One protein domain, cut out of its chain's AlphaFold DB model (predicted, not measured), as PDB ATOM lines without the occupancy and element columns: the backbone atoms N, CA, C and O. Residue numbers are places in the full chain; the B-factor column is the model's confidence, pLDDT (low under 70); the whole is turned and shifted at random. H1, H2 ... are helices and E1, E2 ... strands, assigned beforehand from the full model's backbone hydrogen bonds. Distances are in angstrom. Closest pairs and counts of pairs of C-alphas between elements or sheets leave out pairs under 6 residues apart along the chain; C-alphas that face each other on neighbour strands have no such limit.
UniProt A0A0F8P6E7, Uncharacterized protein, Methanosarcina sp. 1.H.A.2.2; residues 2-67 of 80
ATOM      1  N   ASN A   2     163.683 124.705 165.478       58.06
ATOM      2  CA  ASN A   2     162.494 125.166 164.751       58.06
ATOM      3  C   ASN A   2     162.527 124.538 163.356       58.06
ATOM      4  O   ASN A   2     163.490 124.728 162.611       58.06
ATOM      5  N   ARG A   3     161.517 123.727 163.038       77.75
ATOM      6  CA  ARG A   3     161.325 123.196 161.690       77.75
ATOM      7  C   ARG A   3     160.589 124.274 160.901       77.75
ATOM      8  O   ARG A   3     159.558 124.762 161.342       77.75
ATOM      9  N   PHE A   4     161.141 124.682 159.768       81.44
ATOM     10  CA  PHE A   4     160.498 125.643 158.877       81.44
ATOM     11  C   PHE A   4     160.069 124.927 157.608       81.44
ATOM     12  O   PHE A   4     160.825 124.120 157.061       81.44
ATOM     13  N   GLU A   5     158.873 125.248 157.138       84.88
ATOM     14  CA  GLU A   5     158.433 124.918 155.794       84.88
ATOM     15  C   GLU A   5     158.642 126.128 154.890       84.88
ATOM     16  O   GLU A   5     158.449 127.268 155.315       84.88
ATOM     17  N   TYR A   6     159.043 125.882 153.646       86.00
ATOM     18  CA  TYR A   6     159.258 126.927 152.658       86.00
ATOM     19  C   TYR A   6     158.340 126.703 151.461       86.00
ATOM     20  O   TYR A   6     158.083 125.570 151.038       86.00
ATOM     21  N   CYS A   7     157.851 127.799 150.902       86.00
ATOM     22  CA  CYS A   7     157.166 127.790 149.623       86.00
ATOM     23  C   CYS A   7     157.577 129.016 148.817       86.00
ATOM     24  O   CYS A   7     158.080 130.006 149.357       86.00
ATOM     25  N   TYR A   8     157.406 128.935 147.506       85.81
ATOM     26  CA  TYR A   8     157.593 130.082 146.641       85.81
ATOM     27  C   TYR A   8     156.486 130.173 145.603       85.81
ATOM     28  O   TYR A   8     156.010 129.170 145.064       85.81
ATOM     29  N   LEU A   9     156.090 131.404 145.325       84.38
ATOM     30  CA  LEU A   9     155.177 131.753 144.255       84.38
ATOM     31  C   LEU A   9     155.998 132.208 143.054       84.38
ATOM     32  O   LEU A   9     156.902 133.023 143.216       84.38
ATOM     33  N   THR A  10     155.685 131.708 141.864       80.56
ATOM     34  CA  THR A  10     156.309 132.163 140.621       80.56
ATOM     35  C   THR A  10     155.272 132.586 139.588       80.56
ATOM     36  O   THR A  10     154.222 131.949 139.458       80.56
ATOM     37  N   THR A  11     155.562 133.665 138.861       74.31
ATOM     38  CA  THR A  11     154.766 134.137 137.719       74.31
ATOM     39  C   THR A  11     155.445 133.710 136.416       74.31
ATOM     40  O   THR A  11     156.623 134.006 136.220       74.31
ATOM     41  N   GLY A  12     154.737 133.022 135.518       64.44
ATOM     42  CA  GLY A  12     155.294 132.604 134.222       64.44
ATOM     43  C   GLY A  12     155.488 133.752 133.214       64.44
ATOM     44  O   GLY A  12     154.863 134.802 133.330       64.44
ATOM     45  N   ARG A  13     156.334 133.526 132.188       55.03
ATOM     46  CA  ARG A  13     156.577 134.449 131.046       55.03
ATOM     47  C   ARG A  13     155.371 134.649 130.125       55.03
ATOM     48  O   ARG A  13     155.326 135.640 129.399       55.03
ATOM     49  N   SER A  14     154.436 133.707 130.094       52.75
ATOM     50  CA  SER A  14     153.216 133.879 129.315       52.75
ATOM     51  C   SER A  14     152.275 134.743 130.134       52.75
ATOM     52  O   SER A  14     151.826 134.321 131.191       52.75
ATOM     53  N   TYR A  15     151.989 135.940 129.628       48.47
ATOM     54  CA  TYR A  15     151.032 136.938 130.129       48.47
ATOM     55  C   TYR A  15     149.601 136.417 130.389       48.47
ATOM     56  O   TYR A  15     148.698 137.195 130.676       48.47
ATOM     57  N   GLU A  16     149.370 135.116 130.286       51.22
ATOM     58  CA  GLU A  16     148.173 134.458 130.770       51.22
ATOM     59  C   GLU A  16     148.410 134.117 132.238       51.22
ATOM     60  O   GLU A  16     148.951 133.058 132.515       51.22
ATOM     61  N   ASP A  17     148.123 135.058 133.144       55.53
ATOM     62  CA  ASP A  17     147.536 134.908 134.497       55.53
ATOM     63  C   ASP A  17     147.833 133.647 135.361       55.53
ATOM     64  O   ASP A  17     147.068 133.278 136.257       55.53
ATOM     65  N   VAL A  18     148.928 132.931 135.110       62.22
ATOM     66  CA  VAL A  18     149.226 131.635 135.722       62.22
ATOM     67  C   VAL A  18     150.265 131.856 136.807       62.22
ATOM     68  O   VAL A  18     151.480 131.845 136.584       62.22
ATOM     69  N   TYR A  19     149.761 132.035 138.022       70.44
ATOM     70  CA  TYR A  19     150.557 131.942 139.235       70.44
ATOM     71  C   TYR A  19     150.786 130.464 139.554       70.44
ATOM     72  O   TYR A  19     149.849 129.666 139.548       70.44
ATOM     73  N   THR A  20     152.025 130.070 139.829       72.38
ATOM     74  CA  THR A  20     152.337 128.711 140.291       72.38
ATOM     75  C   THR A  20     152.899 128.790 141.698       72.38
ATOM     76  O   THR A  20     153.894 129.477 141.927       72.38
ATOM     77  N   LEU A  21     152.282 128.078 142.637       75.75
ATOM     78  CA  LEU A  21     152.762 127.959 144.009       75.75
ATOM     79  C   LEU A  21     153.464 126.616 144.177       75.75
ATOM     80  O   LEU A  21     152.892 125.564 143.894       75.75
ATOM     81  N   LYS A  22     154.719 126.641 144.617       77.00
ATOM     82  CA  LYS A  22     155.524 125.442 144.856       77.00
ATOM     83  C   LYS A  22     155.921 125.377 146.317       77.00
ATOM     84  O   LYS A  22     156.549 126.295 146.836       77.00
ATOM     85  N   PHE A  23     155.584 124.269 146.958       75.94
ATOM     86  CA  PHE A  23     156.004 123.963 148.320       75.94
ATOM     87  C   PHE A  23     157.248 123.083 148.276       75.94
ATOM     88  O   PHE A  23     157.383 122.252 147.377       75.94
ATOM     89  N   SER A  24     158.142 123.218 149.256       67.31
ATOM     90  CA  SER A  24     159.356 122.393 149.329       67.31
ATOM     91  C   SER A  24     159.076 120.886 149.374       67.31
ATOM     92  O   SER A  24     159.916 120.113 148.926       67.31
ATOM     93  N   ASN A  25     157.899 120.475 149.859       63.97
ATOM     94  CA  ASN A  25     157.533 119.071 150.062       63.97
ATOM     95  C   ASN A  25     156.308 118.625 149.244       63.97
ATOM     96  O   ASN A  25     155.774 117.541 149.484       63.97
ATOM     97  N   SER A  26     155.802 119.441 148.313       66.62
ATOM     98  CA  SER A  26     154.561 119.121 147.592       66.62
ATOM     99  C   SER A  26     154.631 119.465 146.116       66.62
ATOM    100  O   SER A  26     155.489 120.221 145.658       66.62
ATOM    101  N   GLN A  27     153.711 118.877 145.356       70.56
ATOM    102  CA  GLN A  27     153.588 119.157 143.934       70.56
ATOM    103  C   GLN A  27     153.246 120.641 143.700       70.56
ATOM    104  O   GLN A  27     152.556 121.248 144.522       70.56
ATOM    105  N   PRO A  28     153.726 121.234 142.591       71.00
ATOM    106  CA  PRO A  28     153.312 122.570 142.180       71.00
ATOM    107  C   PRO A  28     151.790 122.654 142.066       71.00
ATOM    108  O   PRO A  28     151.170 121.834 141.391       71.00
ATOM    109  N   ILE A  29     151.207 123.679 142.678       76.38
ATOM    110  CA  ILE A  29     149.797 124.023 142.534       76.38
ATOM    111  C   ILE A  29     149.696 125.165 141.525       76.38
ATOM    112  O   ILE A  29     150.227 126.256 141.750       76.38
ATOM    113  N   SER A  30     149.004 124.923 140.415       74.94
ATOM    114  CA  SER A  30     148.625 125.981 139.479       74.94
ATOM    115  C   SER A  30     147.468 126.784 140.067       74.94
ATOM    116  O   SER A  30     146.415 126.233 140.384       74.94
ATOM    117  N   LEU A  31     147.658 128.090 140.204       72.88
ATOM    118  CA  LEU A  31     146.681 129.047 140.723       72.88
ATOM    119  C   LEU A  31     146.066 129.876 139.584       72.88
ATOM    120  O   LEU A  31     145.791 131.063 139.748       72.88
ATOM    121  N   SER A  32     145.871 129.256 138.416       67.44
ATOM    122  CA  SER A  32     145.271 129.891 137.239       67.44
ATOM    123  C   SER A  32     143.927 130.540 137.588       67.44
ATOM    124  O   SER A  32     143.040 129.877 138.129       67.44
ATOM    125  N   GLY A  33     143.781 131.830 137.278       68.69
ATOM    126  CA  GLY A  33     142.549 132.591 137.520       68.69
ATOM    127  C   GLY A  33     142.356 133.096 138.955       68.69
ATOM    128  O   GLY A  33     141.292 133.631 139.260       68.69
ATOM    129  N   LYS A  34     143.349 132.945 139.842       72.31
ATOM    130  CA  LYS A  34     143.366 133.632 141.141       72.31
ATOM    131  C   LYS A  34     144.199 134.902 141.056       72.31
ATOM    132  O   LYS A  34     145.314 134.873 140.545       72.31
ATOM    133  N   LEU A  35     143.693 135.993 141.624       77.69
ATOM    134  CA  LEU A  35     144.464 137.224 141.745       77.69
ATOM    135  C   LEU A  35     145.593 137.025 142.764       77.69
ATOM    136  O   LEU A  35     145.388 136.463 143.841       77.69
ATOM    137  N   LEU A  36     146.781 137.540 142.443       77.19
ATOM    138  CA  LEU A  36     147.923 137.593 143.358       77.19
ATOM    139  C   LEU A  36     147.557 138.053 144.787       77.19
ATOM    140  O   LEU A  36     147.952 137.361 145.725       77.19
ATOM    141  N   PRO A  37     146.805 139.155 145.002       81.56
ATOM    142  CA  PRO A  37     146.419 139.585 146.347       81.56
ATOM    143  C   PRO A  37     145.627 138.534 147.136       81.56
ATOM    144  O   PRO A  37     145.915 138.360 148.315       81.56
ATOM    145  N   ASP A  38     144.699 137.795 146.515       83.69
ATOM    146  CA  ASP A  38     143.953 136.721 147.191       83.69
ATOM    147  C   ASP A  38     144.876 135.580 147.635       83.69
ATOM    148  O   ASP A  38     144.707 134.999 148.706       83.69
ATOM    149  N   VAL A  39     145.884 135.263 146.819       82.69
ATOM    150  CA  VAL A  39     146.884 134.239 147.147       82.69
ATOM    151  C   VAL A  39     147.758 134.695 148.315       82.69
ATOM    152  O   VAL A  39     148.008 133.913 149.230       82.69
ATOM    153  N   LEU A  40     148.201 135.955 148.310       84.38
ATOM    154  CA  LEU A  40     149.010 136.529 149.389       84.38
ATOM    155  C   LEU A  40     148.228 136.629 150.705       84.38
ATOM    156  O   LEU A  40     148.768 136.293 151.759       84.38
ATOM    157  N   ASP A  41     146.962 137.044 150.646       87.69
ATOM    158  CA  ASP A  41     146.071 137.109 151.807       87.69
ATOM    159  C   ASP A  41     145.842 135.716 152.412       87.69
ATOM    160  O   ASP A  41     145.981 135.533 153.625       87.69
ATOM    161  N   GLN A  42     145.590 134.707 151.570       85.94
ATOM    162  CA  GLN A  42     145.448 133.324 152.023       85.94
ATOM    163  C   GLN A  42     146.738 132.799 152.667       85.94
ATOM    164  O   GLN A  42     146.679 132.199 153.736       85.94
ATOM    165  N   LEU A  43     147.903 133.056 152.062       86.12
ATOM    166  CA  LEU A  43     149.198 132.669 152.631       86.12
ATOM    167  C   LEU A  43     149.419 133.312 154.009       86.12
ATOM    168  O   LEU A  43     149.795 132.615 154.952       86.12
ATOM    169  N   GLY A  44     149.114 134.603 154.158       86.81
ATOM    170  CA  GLY A  44     149.193 135.289 155.449       86.81
ATOM    171  C   GLY A  44     148.273 134.674 156.511       86.81
ATOM    172  O   GLY A  44     148.693 134.477 157.651       86.81
ATOM    173  N   LYS A  45     147.041 134.299 156.137       87.12
ATOM    174  CA  LYS A  45     146.090 133.599 157.024       87.12
ATOM    175  C   LYS A  45     146.568 132.205 157.436       87.12
ATOM    176  O   LYS A  45     146.354 131.806 158.576       87.12
ATOM    177  N   ASP A  46     147.241 131.493 156.536       84.38
ATOM    178  CA  ASP A  46     147.856 130.181 156.784       84.38
ATOM    179  C   ASP A  46     149.161 130.257 157.609       84.38
ATOM    180  O   ASP A  46     149.788 129.226 157.886       84.38
ATOM    181  N   GLY A  47     149.577 131.463 158.015       87.06
ATOM    182  CA  GLY A  47     150.771 131.695 158.831       87.06
ATOM    183  C   GLY A  47     152.075 131.710 158.035       87.06
ATOM    184  O   GLY A  47     153.144 131.526 158.617       87.06
ATOM    185  N   TRP A  48     152.003 131.898 156.716       90.06
ATOM    186  CA  TRP A  48     153.183 132.098 155.887       90.06
ATOM    187  C   TRP A  48     153.686 133.534 155.997       90.06
ATOM    188  O   TRP A  48     152.947 134.500 155.820       90.06
ATOM    189  N   GLU A  49     154.984 133.666 156.224       90.38
ATOM    190  CA  GLU A  49     155.702 134.929 156.275       90.38
ATOM    191  C   GLU A  49     156.521 135.105 154.998       90.38
ATOM    192  O   GLU A  49     157.317 134.234 154.639       90.38
ATOM    193  N   MET A  50     156.367 136.243 154.321       89.38
ATOM    194  CA  MET A  50     157.225 136.599 153.191       89.38
ATOM    195  C   MET A  50     158.651 136.852 153.693       89.38
ATOM    196  O   MET A  50     158.868 137.648 154.606       89.38
ATOM    197  N   VAL A  51     159.629 136.188 153.079       90.62
ATOM    198  CA  VAL A  51     161.053 136.306 153.444       90.62
ATOM    199  C   VAL A  51     161.907 136.918 152.351       90.62
ATOM    200  O   VAL A  51     163.020 137.361 152.622       90.62
ATOM    201  N   GLY A  52     161.407 136.937 151.121       87.69
ATOM    202  CA  GLY A  52     162.161 137.459 150.000       87.69
ATOM    203  C   GLY A  52     161.328 137.578 148.742       87.69
ATOM    204  O   GLY A  52     160.293 136.932 148.577       87.69
ATOM    205  N   PHE A  53     161.828 138.408 147.846       87.06
ATOM    206  CA  PHE A  53     161.301 138.612 146.514       87.06
ATOM    207  C   PHE A  53     162.490 138.681 145.565       87.06
ATOM    208  O   PHE A  53     163.455 139.390 145.847       87.06
ATOM    209  N   ASP A  54     162.411 137.953 144.462       85.69
ATOM    210  CA  ASP A  54     163.417 137.966 143.412       85.69
ATOM    211  C   ASP A  54     162.727 138.103 142.054       85.69
ATOM    212  O   ASP A  54     161.657 137.543 141.814       85.69
ATOM    213  N   SER A  55     163.309 138.891 141.164       80.56
ATOM    214  CA  SER A  55     162.774 139.131 139.829       80.56
ATOM    215  C   SER A  55     163.850 138.793 138.814       80.56
ATOM    216  O   SER A  55     164.811 139.545 138.652       80.56
ATOM    217  N   LEU A  56     163.669 137.673 138.121       75.69
ATOM    218  CA  LEU A  56     164.549 137.232 137.043       75.69
ATOM    219  C   LEU A  56     163.916 137.594 135.697       75.69
ATOM    220  O   LEU A  56     162.699 137.763 135.602       75.69
ATOM    221  N   GLU A  57     164.714 137.628 134.625       64.31
ATOM    222  CA  GLU A  57     164.274 137.916 133.242       64.31
ATOM    223  C   GLU A  57     163.243 136.911 132.663       64.31
ATOM    224  O   GLU A  57     163.022 136.839 131.455       64.31
ATOM    225  N   GLY A  58     162.568 136.116 133.490       66.50
ATOM    226  CA  GLY A  58     161.473 135.235 133.098       66.50
ATOM    227  C   GLY A  58     160.353 135.077 134.123       66.50
ATOM    228  O   GLY A  58     159.526 134.188 133.936       66.50
ATOM    229  N   GLY A  59     160.311 135.900 135.172       72.06
ATOM    230  CA  GLY A  59     159.244 135.846 136.165       72.06
ATOM    231  C   GLY A  59     159.627 136.453 137.509       72.06
ATOM    232  O   GLY A  59     160.803 136.630 137.828       72.06
ATOM    233  N   HIS A  60     158.610 136.741 138.313       80.62
ATOM    234  CA  HIS A  60     158.755 137.114 139.709       80.62
ATOM    235  C   HIS A  60     158.694 135.864 140.578       80.62
ATOM    236  O   HIS A  60     157.866 134.985 140.341       80.62
ATOM    237  N   PHE A  61     159.555 135.806 141.584       83.94
ATOM    238  CA  PHE A  61     159.608 134.779 142.609       83.94
ATOM    239  C   PHE A  61     159.368 135.433 143.962       83.94
ATOM    240  O   PHE A  61     160.068 136.367 144.345       83.94
ATOM    241  N   ILE A  62     158.380 134.943 144.696       87.88
ATOM    242  CA  ILE A  62     158.087 135.399 146.051       87.88
ATOM    243  C   ILE A  62     158.314 134.229 146.988       87.88
ATOM    244  O   ILE A  62     157.681 133.191 146.825       87.88
ATOM    245  N   PHE A  63     159.214 134.389 147.949       89.31
ATOM    246  CA  PHE A  63     159.591 133.345 148.890       89.31
ATOM    247  C   PHE A  63     158.881 133.552 150.218       89.31
ATOM    248  O   PHE A  63     158.881 134.656 150.772       89.31
ATOM    249  N   PHE A  64     158.345 132.464 150.756       91.06
ATOM    250  CA  PHE A  64     157.684 132.432 152.047       91.06
ATOM    251  C   PHE A  64     158.279 131.338 152.927       91.06
ATOM    252  O   PHE A  64     158.728 130.294 152.442       91.06
ATOM    253  N   LYS A  65     158.236 131.569 154.236       90.25
ATOM    254  CA  LYS A  65     158.498 130.557 155.260       90.25
ATOM    255  C   LYS A  65     157.287 130.432 156.173       90.25
ATOM    256  O   LYS A  65     156.553 131.396 156.358       90.25
ATOM    257  N   ARG A  66     157.124 129.281 156.803       88.31
ATOM    258  CA  ARG A  66     156.182 129.078 157.902       88.31
ATOM    259  C   ARG A  66     156.852 128.240 158.974       88.31
ATOM    260  O   ARG A  66     157.532 127.262 158.662       88.31
ATOM    261  N   GLU A  67     156.677 128.612 160.237       85.56
ATOM    262  CA  GLU A  67     157.114 127.771 161.350       85.56
ATOM    263  C   GLU A  67     156.213 126.539 161.454       85.56
ATOM    264  O   GLU A  67     155.012 126.650 161.707       85.56
TER     265      GLU A  67
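This is residues 2 to 67 of the 80 residues of an uncharacterized protein of Methanosarcina sp. 1.H.A.2.2 (UniProt A0A0F8P6E7). A twisted sheet of four strands has the single helix H1 over one face, running along the strands, while the other face has no named helix. The E1-E2 hairpin and the E3-E4 hairpin stand side by side in the sheet, and its length makes the long axis of the domain. The printed part has 66 residues, with one named helix and four named strands in the order E1, E2, H1, E3, E4 along the chain. The sheet's order is E2, E1, E4, E3, all antiparallel, and the class is mixed, helices and strands. The whole is compact, with a radius of gyration of the C-alphas of 11.7 A, but elongated in outline, with spans of 38 by 22 by 20 A.

E1, residues 3 to 11, forms a hairpin with E2, residues 19 to 23, and their directions stand at 161 degrees. N 8 and O 22 are 2.9 A apart, within hydrogen-bond range, as are N 20 and O 10 at 2.9 A. Residues 20 to 21 of E2 also pair, antiparallel, with residues 29 to 30. H1, residues 36 to 45, is on the sheet at a height over the sheet of 9.5 A. The closest C-alphas of H1 and E2 are those of Leu 36 and Tyr 19, 7.5 A apart. E3, residues 49 to 56, forms a hairpin with E4, residues 59 to 67, and N 61 and O 54 are within hydrogen-bond range at 2.7 A. E4 is the antiparallel neighbour of E1, at 161 degrees, with N 9 and O 62 within hydrogen-bond range at 2.8 A. H1 lies over E4 and only just over E1, on which 3 of its C-alphas fall; on the local plane its line and that of E4 stand at 3 degrees. In H1 every O i to N i+4 pair is within hydrogen-bond range. The edge strands E2 and E3 are apart.

E1 begins at C-alpha 3, (161.325, 123.196, 161.690), and is 27.2 A long from first to last C-alpha. E2 spans 13.3 A. H1 begins at C-alpha 36, (147.923, 137.593, 143.358), and spans 14.4 A. E3 spans 21.3 A. E4 spans 26.5 A and ends at C-alpha 67, (157.114, 127.771, 161.350).

The two C-alphas farthest apart are those of Asn 2 and Tyr 15, 38.3 A. The printed part has no cut. The link from E2 to H1, 12 residues, is long. The mean pLDDT of the printed part is 77.3, and it is under 70 at residue 2 and residues 12 to 18, 24 to 26, 32 to 33 and 57 to 58.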